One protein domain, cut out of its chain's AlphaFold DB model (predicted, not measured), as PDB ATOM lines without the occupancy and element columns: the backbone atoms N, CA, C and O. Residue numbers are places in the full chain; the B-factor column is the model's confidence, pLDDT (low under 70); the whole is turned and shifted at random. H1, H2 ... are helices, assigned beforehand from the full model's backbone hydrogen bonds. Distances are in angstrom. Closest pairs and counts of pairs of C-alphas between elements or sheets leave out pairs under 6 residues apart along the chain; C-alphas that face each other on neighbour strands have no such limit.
ATOM      1  N   ALA A   7      89.771 158.664  13.872       71.12
ATOM      2  CA  ALA A   7      88.619 159.558  13.951       71.12
ATOM      3  C   ALA A   7      87.602 159.278  12.832       71.12
ATOM      4  O   ALA A   7      86.406 159.176  13.109       71.12
ATOM      5  N   LEU A   8      88.081 159.094  11.597       80.62
ATOM      6  CA  LEU A   8      87.240 158.752  10.452       80.62
ATOM      7  C   LEU A   8      86.633 157.353  10.599       80.62
ATOM      8  O   LEU A   8      85.436 157.207  10.383       80.62
ATOM      9  N   THR A   9      87.400 156.363  11.061       84.94
ATOM     10  CA  THR A   9      86.892 155.019  11.385       84.94
ATOM     11  C   THR A   9      85.714 155.072  12.357       84.94
ATOM     12  O   THR A   9      84.656 154.514  12.080       84.94
ATOM     13  N   ASN A  10      85.846 155.822  13.454       73.25
ATOM     14  CA  ASN A  10      84.747 155.998  14.405       73.25
ATOM     15  C   ASN A  10      83.533 156.697  13.775       73.25
ATOM     16  O   ASN A  10      82.402 156.453  14.195       73.25
ATOM     17  N   ASN A  11      83.745 157.610  12.823       75.44
ATOM     18  CA  ASN A  11      82.650 158.268  12.112       75.44
ATOM     19  C   ASN A  11      81.943 157.284  11.166       75.44
ATOM     20  O   ASN A  11      80.719 157.194  11.189       75.44
ATOM     21  N   ILE A  12      82.709 156.474  10.429       84.19
ATOM     22  CA  ILE A  12      82.205 155.391   9.577       84.19
ATOM     23  C   ILE A  12      81.316 154.445  10.374       84.19
ATOM     24  O   ILE A  12      80.169 154.236   9.996       84.19
ATOM     25  N   GLU A  13      81.788 153.947  11.512       80.31
ATOM     26  CA  GLU A  13      81.017 153.028  12.360       80.31
ATOM     27  C   GLU A  13      79.708 153.628  12.894       80.31
ATOM     28  O   GLU A  13      78.748 152.904  13.166       80.31
ATOM     29  N   ARG A  14      79.649 154.953  13.058       71.25
ATOM     30  CA  ARG A  14      78.448 155.655  13.538       71.25
ATOM     31  C   ARG A  14      77.461 155.973  12.430       71.25
ATOM     32  O   ARG A  14      76.264 156.002  12.702       71.25
ATOM     33  N   THR A  15      77.958 156.249  11.233       74.88
ATOM     34  CA  THR A  15      77.140 156.604  10.070       74.88
ATOM     35  C   THR A  15      76.629 155.344   9.376       74.88
ATOM     36  O   THR A  15      75.426 155.184   9.173       74.88
ATOM     37  N   TYR A  16      77.525 154.399   9.094       81.25
ATOM     38  CA  TYR A  16      77.241 153.131   8.426       81.25
ATOM     39  C   TYR A  16      76.956 152.043   9.432       81.25
ATOM     40  O   TYR A  16      77.772 151.185   9.745       81.25
ATOM     41  N   THR A  17      75.761 152.123   9.977       75.12
ATOM     42  CA  THR A  17      75.256 151.135  10.914       75.12
ATOM     43  C   THR A  17      74.590 149.977  10.161       75.12
ATOM     44  O   THR A  17      74.187 150.120   9.005       75.12
ATOM     45  N   TYR A  18      74.417 148.827  10.820       67.19
ATOM     46  CA  TYR A  18      73.835 147.635  10.192       67.19
ATOM     47  C   TYR A  18      72.479 147.901   9.528       67.19
ATOM     48  O   TYR A  18      72.275 147.555   8.372       67.19
ATOM     49  N   ALA A  19      71.555 148.559  10.225       50.03
ATOM     50  CA  ALA A  19      70.255 148.886   9.655       50.03
ATOM     51  C   ALA A  19      70.315 149.940   8.543       50.03
ATOM     52  O   ALA A  19      69.474 149.888   7.656       50.03
ATOM     53  N   TYR A  20      71.299 150.851   8.518       65.12
ATOM     54  CA  TYR A  20      71.504 151.689   7.331       65.12
ATOM     55  C   TYR A  20      71.857 150.810   6.125       65.12
ATOM     56  O   TYR A  20      71.220 150.910   5.080       65.12
ATOM     57  N   ALA A  21      72.806 149.883   6.291       72.25
ATOM     58  CA  ALA A  21      73.163 148.928   5.246       72.25
ATOM     59  C   ALA A  21      71.973 148.037   4.837       72.25
ATOM     60  O   ALA A  21      71.742 147.808   3.653       72.25
ATOM     61  N   SER A  22      71.177 147.572   5.799       65.94
ATOM     62  CA  SER A  22      70.002 146.734   5.550       65.94
ATOM     63  C   SER A  22      68.874 147.494   4.845       65.94
ATOM     64  O   SER A  22      68.309 146.985   3.885       65.94
ATOM     65  N   ASN A  23      68.541 148.708   5.288       54.81
ATOM     66  CA  ASN A  23      67.392 149.458   4.774       54.81
ATOM     67  C   ASN A  23      67.710 150.179   3.464       54.81
ATOM     68  O   ASN A  23      66.884 150.190   2.556       54.81
ATOM     69  N   ALA A  24      68.892 150.793   3.366       65.00
ATOM     70  CA  ALA A  24      69.272 151.564   2.188       65.00
ATOM     71  C   ALA A  24      69.914 150.699   1.091       65.00
ATOM     72  O   ALA A  24      69.841 151.071  -0.075       65.00
ATOM     73  N   PHE A  25      70.522 149.557   1.445       72.31
ATOM     74  CA  PHE A  25      71.285 148.716   0.507       72.31
ATOM     75  C   PHE A  25      70.926 147.223   0.558       72.31
ATOM     76  O   PHE A  25      71.629 146.418  -0.044       72.31
ATOM     77  N   GLN A  26      69.853 146.834   1.262       74.88
ATOM     78  CA  GLN A  26      69.392 145.438   1.358       74.88
ATOM     79  C   GLN A  26      70.504 144.461   1.783       74.88
ATOM     80  O   GLN A  26      70.641 143.368   1.237       74.88
ATOM     81  N   TYR A  27      71.336 144.870   2.747       74.44
ATOM     82  CA  TYR A  27      72.479 144.076   3.195       74.44
ATOM     83  C   TYR A  27      72.060 142.657   3.642       74.44
ATOM     84  O   TYR A  27      71.232 142.523   4.543       74.44
ATOM     85  N   PRO A  28      72.634 141.588   3.054       74.50
ATOM     86  CA  PRO A  28      72.041 140.247   3.107       74.50
ATOM     87  C   PRO A  28      72.388 139.435   4.363       74.50
ATOM     88  O   PRO A  28      71.806 138.376   4.586       74.50
ATOM     89  N   LYS A  29      73.367 139.876   5.163       78.00
ATOM     90  CA  LYS A  29      73.842 139.134   6.343       78.00
ATOM     91  C   LYS A  29      73.152 139.606   7.627       78.00
ATOM     92  O   LYS A  29      72.681 140.740   7.673       78.00
ATOM     93  N   PRO A  30      73.109 138.781   8.685       68.81
ATOM     94  CA  PRO A  30      72.567 139.177   9.983       68.81
ATOM     95  C   PRO A  30      73.475 140.169  10.734       68.81
ATOM     96  O   PRO A  30      74.683 140.233  10.512       68.81
ATOM     97  N   ALA A  31      72.889 140.926  11.668       70.12
ATOM     98  CA  ALA A  31      73.545 142.040  12.366       70.12
ATOM     99  C   ALA A  31      74.858 141.682  13.081       70.12
ATOM    100  O   ALA A  31      75.751 142.518  13.170       70.12
ATOM    101  N   TYR A  32      74.980 140.458  13.601       71.06
ATOM    102  CA  TYR A  32      76.169 140.020  14.339       71.06
ATOM    103  C   TYR A  32      77.385 139.758  13.431       71.06
ATOM    104  O   TYR A  32      78.504 139.699  13.926       71.06
ATOM    105  N   GLU A  33      77.181 139.638  12.115       78.62
ATOM    106  CA  GLU A  33      78.253 139.508  11.113       78.62
ATOM    107  C   GLU A  33      78.579 140.842  10.432       78.62
ATOM    108  O   GLU A  33      79.391 140.893   9.509       78.62
ATOM    109  N   TYR A  34      77.920 141.929  10.841       81.94
ATOM    110  CA  TYR A  34      78.080 143.223  10.204       81.94
ATOM    111  C   TYR A  34      79.388 143.902  10.605       81.94
ATOM    112  O   TYR A  34      79.670 144.102  11.787       81.94
ATOM    113  N   ASN A  35      80.135 144.352   9.600       86.56
ATOM    114  CA  ASN A  35      81.298 145.204   9.776       86.56
ATOM    115  C   ASN A  35      81.094 146.515   9.005       86.56
ATOM    116  O   ASN A  35      81.009 146.521   7.777       86.56
ATOM    117  N   ALA A  36      81.018 147.629   9.736       84.38
ATOM    118  CA  ALA A  36      80.772 148.949   9.163       84.38
ATOM    119  C   ALA A  36      81.895 149.413   8.227       84.38
ATOM    120  O   ALA A  36      81.612 150.010   7.193       84.38
ATOM    121  N   LEU A  37      83.157 149.119   8.558       89.88
ATOM    122  CA  LEU A  37      84.305 149.461   7.715       89.88
ATOM    123  C   LEU A  37      84.298 148.650   6.426       89.88
ATOM    124  O   LEU A  37      84.477 149.214   5.354       89.88
ATOM    125  N   GLU A  38      84.051 147.344   6.511       89.31
ATOM    126  CA  GLU A  38      83.941 146.491   5.326       89.31
ATOM    127  C   GLU A  38      82.788 146.948   4.426       89.31
ATOM    128  O   GLU A  38      82.954 147.080   3.215       89.31
ATOM    129  N   PHE A  39      81.625 147.236   5.014       89.31
ATOM    130  CA  PHE A  39      80.484 147.757   4.272       89.31
ATOM    131  C   PHE A  39      80.790 149.113   3.633       89.31
ATOM    132  O   PHE A  39      80.489 149.313   2.460       89.31
ATOM    133  N   PHE A  40      81.426 150.022   4.370       91.56
ATOM    134  CA  PHE A  40      81.842 151.313   3.840       91.56
ATOM    135  C   PHE A  40      82.842 151.164   2.694       91.56
ATOM    136  O   PHE A  40      82.676 151.809   1.669       91.56
ATOM    137  N   HIS A  41      83.827 150.272   2.809       90.88
ATOM    138  CA  HIS A  41      84.752 149.973   1.715       90.88
ATOM    139  C   HIS A  41      84.025 149.484   0.463       90.88
ATOM    140  O   HIS A  41      84.289 149.998  -0.619       90.88
ATOM    141  N   ARG A  42      83.049 148.579   0.609       89.00
ATOM    142  CA  ARG A  42      82.200 148.158  -0.516       89.00
ATOM    143  C   ARG A  42      81.398 149.326  -1.087       89.00
ATOM    144  O   ARG A  42      81.280 149.456  -2.297       89.00
ATOM    145  N   LEU A  43      80.861 150.203  -0.238       89.50
ATOM    146  CA  LEU A  43      80.169 151.403  -0.707       89.50
ATOM    147  C   LEU A  43      81.089 152.357  -1.462       89.50
ATOM    148  O   LEU A  43      80.623 152.990  -2.399       89.50
ATOM    149  N   LEU A  44      82.366 152.459  -1.096       91.88
ATOM    150  CA  LEU A  44      83.326 153.272  -1.842       91.88
ATOM    151  C   LEU A  44      83.570 152.740  -3.250       91.88
ATOM    152  O   LEU A  44      83.780 153.532  -4.160       91.88
ATOM    153  N   GLU A  45      83.501 151.426  -3.438       88.19
ATOM    154  CA  GLU A  45      83.618 150.811  -4.762       88.19
ATOM    155  C   GLU A  45      82.382 151.095  -5.635       88.19
ATOM    156  O   GLU A  45      82.501 151.215  -6.852       88.19
ATOM    157  N   ILE A  46      81.198 151.234  -5.024       88.12
ATOM    158  CA  ILE A  46      79.921 151.356  -5.748       88.12
ATOM    159  C   ILE A  46      79.483 152.822  -5.911       88.12
ATOM    160  O   ILE A  46      79.101 153.235  -7.005       88.12
ATOM    161  N   GLU A  47      79.514 153.618  -4.837       89.56
ATOM    162  CA  GLU A  47      79.057 155.018  -4.780       89.56
ATOM    163  C   GLU A  47      79.941 155.875  -3.832       89.56
ATOM    164  O   GLU A  47      79.486 156.302  -2.763       89.56
ATOM    165  N   PRO A  48      81.196 156.189  -4.208       91.94
ATOM    166  CA  PRO A  48      82.173 156.872  -3.353       91.94
ATOM    167  C   PRO A  48      81.716 158.260  -2.892       91.94
ATOM    168  O   PRO A  48      81.884 158.611  -1.721       91.94
ATOM    169  N   PHE A  49      81.067 159.033  -3.769       92.06
ATOM    170  CA  PHE A  49      80.508 160.331  -3.388       92.06
ATOM    171  C   PHE A  49      79.402 160.195  -2.356       92.06
ATOM    172  O   PHE A  49      79.438 160.885  -1.348       92.06
ATOM    173  N   LYS A  50      78.441 159.288  -2.550       86.69
ATOM    174  CA  LYS A  50      77.368 159.066  -1.572       86.69
ATOM    175  C   LYS A  50      77.931 158.587  -0.236       86.69
ATOM    176  O   LYS A  50      77.438 158.985   0.819       86.69
ATOM    177  N   ALA A  51      78.977 157.766  -0.278       89.44
ATOM    178  CA  ALA A  51      79.661 157.287   0.907       89.44
ATOM    179  C   ALA A  51      80.271 158.455   1.724       89.44
ATOM    180  O   ALA A  51      80.006 158.646   2.910       89.44
ATOM    181  N   PHE A  52      81.040 159.332   1.088       89.31
ATOM    182  CA  PHE A  52      81.617 160.469   1.810       89.31
ATOM    183  C   PHE A  52      80.616 161.584   2.103       89.31
ATOM    184  O   PHE A  52      80.662 162.165   3.182       89.31
ATOM    185  N   MET A  53      79.652 161.835   1.221       85.88
ATOM    186  CA  MET A  53      78.605 162.822   1.466       85.88
ATOM    187  C   MET A  53      77.776 162.438   2.687       85.88
ATOM    188  O   MET A  53      77.537 163.292   3.526       85.88
ATOM    189  N   ASN A  54      77.407 161.172   2.880       79.81
ATOM    190  CA  ASN A  54      76.683 160.785   4.096       79.81
ATOM    191  C   ASN A  54      77.542 160.925   5.367       79.81
ATOM    192  O   ASN A  54      77.011 161.279   6.421       79.81
ATOM    193  N   LEU A  55      78.863 160.715   5.288       80.12
ATOM    194  CA  LEU A  55      79.777 160.980   6.413       80.12
ATOM    195  C   LEU A  55      79.899 162.463   6.748       80.12
ATOM    196  O   LEU A  55      79.928 162.828   7.925       80.12
ATOM    197  N   GLU A  56      79.976 163.293   5.714       75.62
ATOM    198  CA  GLU A  56      80.214 164.735   5.788       75.62
ATOM    199  C   GLU A  56      78.909 165.552   5.776       75.62
ATOM    200  O   GLU A  56      78.949 166.778   5.689       75.62
ATOM    201  N   ARG A  57      77.744 164.889   5.857       70.00
ATOM    202  CA  ARG A  57      76.401 165.499   5.795       70.00
ATOM    203  C   ARG A  57      76.180 166.354   4.538       70.00
ATOM    204  O   ARG A  57      75.856 167.534   4.606       70.00
ATOM    205  N   TYR A  58      76.359 165.724   3.384       69.31
ATOM    206  CA  TYR A  58      76.116 166.229   2.032       69.31
ATOM    207  C   TYR A  58      77.024 167.381   1.560       69.31
ATOM    208  O   TYR A  58      76.691 168.089   0.614       69.31
ATOM    209  N   GLY A  59      78.222 167.545   2.133       80.44
ATOM    210  CA  GLY A  59      79.222 168.496   1.628       80.44
ATOM    211  C   GLY A  59      79.968 167.993   0.384       80.44
ATOM    212  O   GLY A  59      80.937 167.244   0.520       80.44
ATOM    213  N   PHE A  60      79.580 168.420  -0.826       87.62
ATOM    214  CA  PHE A  60      80.206 167.953  -2.078       87.62
ATOM    215  C   PHE A  60      81.698 168.313  -2.183       87.62
ATOM    216  O   PHE A  60      82.534 167.451  -2.444       87.62
ATOM    217  N   LYS A  61      82.074 169.575  -1.920       87.62
ATOM    218  CA  LYS A  61      83.484 170.016  -1.995       87.62
ATOM    219  C   LYS A  61      84.369 169.299  -0.973       87.62
ATOM    220  O   LYS A  61      85.512 168.963  -1.277       87.62
ATOM    221  N   GLN A  62      83.859 169.093   0.240       85.69
ATOM    222  CA  GLN A  62      84.548 168.366   1.308       85.69
ATOM    223  C   GLN A  62      84.697 166.892   0.943       85.69
ATOM    224  O   GLN A  62      85.783 166.344   1.096       85.69
ATOM    225  N   THR A  63      83.642 166.297   0.383       90.06
ATOM    226  CA  THR A  63      83.648 164.926  -0.133       90.06
ATOM    227  C   THR A  63      84.701 164.753  -1.214       90.06
ATOM    228  O   THR A  63      85.550 163.881  -1.074       90.06
ATOM    229  N   LYS A  64      84.723 165.619  -2.234       91.69
ATOM    230  CA  LYS A  64      85.729 165.560  -3.303       91.69
ATOM    231  C   LYS A  64      87.151 165.628  -2.737       91.69
ATOM    232  O   LYS A  64      87.950 164.739  -2.979       91.69
ATOM    233  N   ARG A  65      87.421 166.594  -1.848       90.25
ATOM    234  CA  ARG A  65      88.718 166.696  -1.151       90.25
ATOM    235  C   ARG A  65      89.063 165.460  -0.318       90.25
ATOM    236  O   ARG A  65      90.242 165.155  -0.168       90.25
ATOM    237  N   ALA A  66      88.076 164.809   0.294       88.56
ATOM    238  CA  ALA A  66      88.290 163.597   1.075       88.56
ATOM    239  C   ALA A  66      88.606 162.402   0.167       88.56
ATOM    240  O   ALA A  66      89.566 161.687   0.446       88.56
ATOM    241  N   LEU A  67      87.863 162.232  -0.930       91.94
ATOM    242  CA  LEU A  67      88.131 161.218  -1.952       91.94
ATOM    243  C   LEU A  67      89.539 161.388  -2.533       91.94
ATOM    244  O   LEU A  67      90.305 160.429  -2.523       91.94
ATOM    245  N   ASP A  68      89.910 162.616  -2.908       91.19
ATOM    246  CA  ASP A  68      91.248 162.945  -3.412       91.19
ATOM    247  C   ASP A  68      92.334 162.633  -2.369       91.19
ATOM    248  O   ASP A  68      93.350 162.017  -2.678       91.19
ATOM    249  N   ARG A  69      92.117 163.028  -1.105       89.06
ATOM    250  CA  ARG A  69      93.078 162.816  -0.007       89.06
ATOM    251  C   ARG A  69      93.366 161.340   0.253       89.06
ATOM    252  O   ARG A  69      94.494 161.011   0.602       89.06
ATOM    253  N   TYR A  70      92.342 160.495   0.190       89.69
ATOM    254  CA  TYR A  70      92.471 159.058   0.438       89.69
ATOM    255  C   TYR A  70      92.682 158.256  -0.852       89.69
ATOM    256  O   TYR A  70      92.628 157.028  -0.802       89.69
ATOM    257  N   GLU A  71      92.917 158.941  -1.978       91.56
ATOM    258  CA  GLU A  71      93.165 158.346  -3.296       91.56
ATOM    259  C   GLU A  71      92.070 157.346  -3.704       91.56
ATOM    260  O   GLU A  71      92.334 156.281  -4.262       91.56
ATOM    261  N   ILE A  72      90.815 157.675  -3.386       92.62
ATOM    262  CA  ILE A  72      89.670 156.805  -3.651       92.62
ATOM    263  C   ILE A  72      89.186 157.063  -5.078       92.62
ATOM    264  O   ILE A  72      88.732 158.174  -5.367       92.62
ATOM    265  N   PRO A  73      89.247 156.059  -5.973       91.88
ATOM    266  CA  PRO A  73      88.822 156.231  -7.350       91.88
ATOM    267  C   PRO A  73      87.306 156.407  -7.425       91.88
ATOM    268  O   PRO A  73      86.545 155.786  -6.684       91.88
ATOM    269  N   TYR A  74      86.872 157.235  -8.365       94.38
ATOM    270  CA  TYR A  74      85.469 157.445  -8.680       94.38
ATOM    271  C   TYR A  74      85.313 157.698 -10.182       94.38
ATOM    272  O   TYR A  74      86.255 158.124 -10.853       94.38
ATOM    273  N   THR A  75      84.131 157.430 -10.727       93.31
ATOM    274  CA  THR A  75      83.823 157.689 -12.139       93.31
ATOM    275  C   THR A  75      83.288 159.104 -12.342       93.31
ATOM    276  O   THR A  75      82.715 159.707 -11.430       93.31
ATOM    277  N   GLU A  76      83.413 159.629 -13.563       91.31
ATOM    278  CA  GLU A  76      82.809 160.919 -13.924       91.31
ATOM    279  C   GLU A  76      81.292 160.932 -13.684       91.31
ATOM    280  O   GLU A  76      80.754 161.943 -13.238       91.31
ATOM    281  N   ASP A  77      80.603 159.805 -13.900       89.56
ATOM    282  CA  ASP A  77      79.171 159.686 -13.620       89.56
ATOM    283  C   ASP A  77      78.849 159.772 -12.117       89.56
ATOM    284  O   ASP A  77      77.914 160.470 -11.728       89.56
ATOM    285  N   GLN A  78      79.638 159.132 -11.247       91.06
ATOM    286  CA  GLN A  78      79.446 159.238  -9.794       91.06
ATOM    287  C   GLN A  78      79.654 160.678  -9.302       91.06
ATOM    288  O   GLN A  78      78.879 161.157  -8.471       91.06
ATOM    289  N   GLU A  79      80.666 161.382  -9.828       92.75
ATOM    290  CA  GLU A  79      80.870 162.809  -9.538       92.75
ATOM    291  C   GLU A  79      79.688 163.645 -10.039       92.75
ATOM    292  O   GLU A  79      79.163 164.485  -9.305       92.75
ATOM    293  N   ARG A  80      79.247 163.396 -11.276       90.94
ATOM    294  CA  ARG A  80      78.113 164.074 -11.905       90.94
ATOM    295  C   ARG A  80      76.839 163.911 -11.080       90.94
ATOM    296  O   ARG A  80      76.265 164.924 -10.692       90.94
ATOM    297  N   ARG A  81      76.426 162.681 -10.751       89.69
ATOM    298  CA  ARG A  81      75.209 162.413  -9.958       89.69
ATOM    299  C   ARG A  81      75.216 163.161  -8.626       89.69
ATOM    300  O   ARG A  81      74.234 163.813  -8.274       89.69
ATOM    301  N   ALA A  82      76.345 163.130  -7.920       89.81
ATOM    302  CA  ALA A  82      76.506 163.830  -6.651       89.81
ATOM    303  C   ALA A  82      76.481 165.361  -6.799       89.81
ATOM    304  O   ALA A  82      75.864 166.043  -5.977       89.81
ATOM    305  N   ARG A  83      77.118 165.900  -7.847       91.50
ATOM    306  CA  ARG A  83      77.129 167.338  -8.145       91.50
ATOM    307  C   ARG A  83      75.725 167.855  -8.442       91.50
ATOM    308  O   ARG A  83      75.305 168.815  -7.809       91.50
ATOM    309  N   VAL A  84      74.993 167.202  -9.347       92.25
ATOM    310  CA  VAL A  84      73.640 167.626  -9.757       92.25
ATOM    311  C   VAL A  84      72.704 167.701  -8.558       92.25
ATOM    312  O   VAL A  84      72.050 168.720  -8.334       92.25
ATOM    313  N   PHE A  85      72.688 166.650  -7.736       91.50
ATOM    314  CA  PHE A  85      71.893 166.630  -6.514       91.50
ATOM    315  C   PHE A  85      72.283 167.757  -5.550       91.50
ATOM    316  O   PHE A  85      71.417 168.464  -5.027       91.50
ATOM    317  N   TYR A  86      73.587 167.943  -5.323       90.62
ATOM    318  CA  TYR A  86      74.103 168.982  -4.438       90.62
ATOM    319  C   TYR A  86      73.736 170.391  -4.920       90.62
ATOM    320  O   TYR A  86      73.258 171.198  -4.122       90.62
ATOM    321  N   ASP A  87      73.913 170.686  -6.205       91.50
ATOM    322  CA  ASP A  87      73.647 172.007  -6.776       91.50
ATOM    323  C   ASP A  87      72.154 172.354  -6.685       91.50
ATOM    324  O   ASP A  87      71.789 173.440  -6.222       91.50
ATOM    325  N   VAL A  88      71.278 171.407  -7.037       93.75
ATOM    326  CA  VAL A  88      69.820 171.587  -6.949       93.75
ATOM    327  C   VAL A  88      69.375 171.798  -5.503       93.75
ATOM    328  O   VAL A  88      68.681 172.774  -5.215       93.75
ATOM    329  N   THR A  89      69.795 170.938  -4.573       92.81
ATOM    330  CA  THR A  89      69.383 171.033  -3.159       92.81
ATOM    331  C   THR A  89      69.961 172.260  -2.449       92.81
ATOM    332  O   THR A  89      69.277 172.882  -1.632       92.81
ATOM    333  N   THR A  90      71.177 172.680  -2.809       90.88
ATOM    334  CA  THR A  90      71.783 173.928  -2.318       90.88
ATOM    335  C   THR A  90      70.996 175.145  -2.798       90.88
ATOM    336  O   THR A  90      70.716 176.052  -2.012       90.88
ATOM    337  N   LEU A  91      70.582 175.167  -4.068       92.88
ATOM    338  CA  LEU A  91      69.748 176.247  -4.596       92.88
ATOM    339  C   LEU A  91      68.339 176.245  -3.995       92.88
ATOM    340  O   LEU A  91      67.792 177.321  -3.765       92.88
ATOM    341  N   MET A  92      67.756 175.072  -3.733       94.31
ATOM    342  CA  MET A  92      66.462 174.940  -3.049       94.31
ATOM    343  C   MET A  92      66.496 175.612  -1.673       94.31
ATOM    344  O   MET A  92      65.615 176.408  -1.355       94.31
ATOM    345  N   LEU A  93      67.554 175.360  -0.896       90.00
ATOM    346  CA  LEU A  93      67.794 176.027   0.386       90.00
ATOM    347  C   LEU A  93      67.977 177.537   0.234       90.00
ATOM    348  O   LEU A  93      67.322 178.305   0.931       90.00
ATOM    349  N   ALA A  94      68.843 177.959  -0.691       88.38
ATOM    350  CA  ALA A  94      69.153 179.372  -0.898       88.38
ATOM    351  C   ALA A  94      67.950 180.193  -1.395       88.38
ATOM    352  O   ALA A  94      67.916 181.403  -1.196       88.38
ATOM    353  N   ARG A  95      66.979 179.551  -2.059       90.94
ATOM    354  CA  ARG A  95      65.780 180.191  -2.627       90.94
ATOM    355  C   ARG A  95      64.495 179.883  -1.855       90.94
ATOM    356  O   ARG A  95      63.417 180.100  -2.423       90.94
ATOM    357  N   SER A  96      64.616 179.323  -0.649       91.69
ATOM    358  CA  SER A  96      63.507 178.871   0.200       91.69
ATOM    359  C   SER A  96      62.412 178.154  -0.599       91.69
ATOM    360  O   SER A  96      61.293 178.647  -0.724       91.69
ATOM    361  N   SER A  97      62.741 177.045  -1.261       94.88
ATOM    362  CA  SER A  97      61.815 176.415  -2.208       94.88
ATOM    363  C   SER A  97      62.020 174.912  -2.340       94.88
ATOM    364  O   SER A  97      63.147 174.429  -2.423       94.88
ATOM    365  N   ASP A  98      60.917 174.177  -2.466       96.00
ATOM    366  CA  ASP A  98      60.899 172.750  -2.794       96.00
ATOM    367  C   ASP A  98      61.353 172.461  -4.233       96.00
ATOM    368  O   ASP A  98      61.643 171.315  -4.578       96.00
ATOM    369  N   TYR A  99      61.421 173.480  -5.084       95.75
ATOM    370  CA  TYR A  99      61.850 173.365  -6.474       95.75
ATOM    371  C   TYR A  99      62.663 174.581  -6.912       95.75
ATOM    372  O   TYR A  99      62.509 175.685  -6.385       95.75
ATOM    373  N   VAL A 100      63.510 174.415  -7.922       95.44
ATOM    374  CA  VAL A 100      64.326 175.505  -8.466       95.44
ATOM    375  C   VAL A 100      64.364 175.482  -9.978       95.44
ATOM    376  O   VAL A 100      64.438 174.425 -10.595       95.44
ATOM    377  N   SER A 101      64.342 176.673 -10.572       92.81
ATOM    378  CA  SER A 101      64.639 176.841 -11.990       92.81
ATOM    379  C   SER A 101      66.136 177.056 -12.185       92.81
ATOM    380  O   SER A 101      66.700 178.011 -11.633       92.81
ATOM    381  N   LEU A 102      66.771 176.163 -12.937       90.38
ATOM    382  CA  LEU A 102      68.205 176.160 -13.223       90.38
ATOM    383  C   LEU A 102      68.406 175.662 -14.652       90.38
ATOM    384  O   LEU A 102      67.694 174.770 -15.076       90.38
ATOM    385  N   ASP A 103      69.354 176.209 -15.403       87.00
ATOM    386  CA  ASP A 103      69.714 175.615 -16.689       87.00
ATOM    387  C   ASP A 103      70.753 174.513 -16.465       87.00
ATOM    388  O   ASP A 103      71.929 174.797 -16.243       87.00
ATOM    389  N   LEU A 104      70.296 173.261 -16.463       83.56
ATOM    390  CA  LEU A 104      71.167 172.083 -16.454       83.56
ATOM    391  C   LEU A 104      71.556 171.655 -17.884       83.56
ATOM    392  O   LEU A 104      72.242 170.651 -18.068       83.56
ATOM    393  N   GLY A 105      71.121 172.387 -18.918       79.44
ATOM    394  CA  GLY A 105      71.363 172.030 -20.312       79.44
ATOM    395  C   GLY A 105      70.775 170.662 -20.673       79.44
ATOM    396  O   GLY A 105      69.602 170.388 -20.430       79.44
ATOM    397  N   THR A 106      71.598 169.800 -21.273       71.25
ATOM    398  CA  THR A 106      71.237 168.426 -21.668       71.25
ATOM    399  C   THR A 106      71.691 167.383 -20.648       71.25
ATOM    400  O   THR A 106      71.948 166.240 -21.029       71.25
ATOM    401  N   GLU A 107      71.891 167.761 -19.381       79.25
ATOM    402  CA  GLU A 107      72.278 166.787 -18.363       79.25
ATOM    403  C   GLU A 107      71.207 165.700 -18.191       79.25
ATOM    404  O   GLU A 107      70.015 165.977 -18.055       79.25
ATOM    405  N   ASP A 108      71.662 164.449 -18.178       83.75
ATOM    406  CA  ASP A 108      70.836 163.294 -17.851       83.75
ATOM    407  C   ASP A 108      70.507 163.290 -16.350       83.75
ATOM    408  O   ASP A 108      71.396 163.410 -15.510       83.75
ATOM    409  N   LEU A 109      69.235 163.168 -15.986       89.38
ATOM    410  CA  LEU A 109      68.807 163.177 -14.584       89.38
ATOM    411  C   LEU A 109      68.674 161.776 -13.993       89.38
ATOM    412  O   LEU A 109      68.445 161.662 -12.782       89.38
ATOM    413  N   GLU A 110      68.811 160.728 -14.806       88.19
ATOM    414  CA  GLU A 110      68.695 159.350 -14.340       88.19
ATOM    415  C   GLU A 110      69.663 159.089 -13.172       88.19
ATOM    416  O   GLU A 110      70.814 159.540 -13.156       88.19
ATOM    417  N   ASP A 111      69.134 158.450 -12.122       83.44
ATOM    418  CA  ASP A 111      69.828 158.095 -10.878       83.44
ATOM    419  C   ASP A 111      70.500 159.243 -10.095       83.44
ATOM    420  O   ASP A 111      71.255 159.003  -9.149       83.44
ATOM    421  N   THR A 112      70.201 160.504 -10.416       89.06
ATOM    422  CA  THR A 112      70.735 161.670  -9.682       89.06
ATOM    423  C   THR A 112      69.980 161.972  -8.385       89.06
ATOM    424  O   THR A 112      70.457 162.735  -7.552       89.06
ATOM    425  N   GLY A 113      68.772 161.432  -8.206       90.00
ATOM    426  CA  GLY A 113      67.864 161.851  -7.131       90.00
ATOM    427  C   GLY A 113      67.057 163.122  -7.454       90.00
ATOM    428  O   GLY A 113      66.160 163.489  -6.687       90.00
TER     429      GLY A 113
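Overview. This is residues 7 to 113 of the 490 residues of the protein "UvrD_C_2 domain-containing protein" of Aerococcus urinae (UniProt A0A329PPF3). The model is an elongated set of crossed helices, with the long H6 toward one end, the short H4 in the middle, and H1, H2 and H3 grouped toward the other end. H5 crosses H4 steeply, H1 stands nearly at right angles to both H3 and H4, and after H6 residues 95 to 113, with no named element, loop back past it. The printed part has 107 residues, with six named helices, H1 to H6 in chain order, and no named strand; the class is all helix, with 66 residues in the helices. It is only just compact, close to loose, with a radius of gyration of the C-alphas of 15.3 A and spans of 47 by 28 by 24 A.

Along the chain. H6, residues 76 to 94, is the longest helix at 26.4 A, from C-alpha 76 at (82.809, 160.919, -13.924) to C-alpha 94 at (69.153, 179.372, -0.898). H5 is residues 60 to 69, 14.0 A, and H4 is residues 48 to 56, 12.2 A. H3, residues 36 to 46, is 15.1 A long. H2 is residues 18 to 25, 10.1 A, and H1 is residues 7 to 15, 12.5 A, beginning at C-alpha 7 at (88.619, 159.558, 13.951).

Arrangement. H6 touches H4 with residues 78 to 82 alone; the closest C-alphas, of Phe 49 and Ala 82, are 6.2 A apart, and the helices run the same way at a steep tilt of 36 degrees, only just past shallow. H6 and H5 form a helical hairpin and only just touch, with 3 pairs of C-alphas within 8 A, the closest being Phe 60 and Tyr 86 at 6.6 A; the tilt is shallow at 34 degrees, only just short of steep, opposite ways. H4 is the hub, touching four helices. H5 touches it at C-alphas Phe 52 and Thr 63, 5.3 A, at a steep tilt of 68 degrees, only just short of about perpendicular. H3 and H4 form a helical hairpin and only just touch, with 3 pairs within 8 A, the closest C-alphas being Leu 44 and Ala 51 at 6.1 A. H1 touches H3 at C-alphas Glu 13 and Ala 36, 5.2 A, and H4 at Thr 15 and Leu 55, 6.3 A, about perpendicular to each at 85 degrees. H2 is close to H3 but not clearly touching, with C-alphas Tyr 18 and Ala 36 7.1 A apart. In each of the six helices every O i to N i+4 pair is within hydrogen-bond range.

Size, cuts and confidence. The two C-alphas farthest apart, of Tyr 32 and Asp 103, are 47.7 A apart. The printed part has no cut, and no link is long. The mean pLDDT of the printed part is 84.5, with residues 18 to 20, 22 to 24, 30 and 58 under 70.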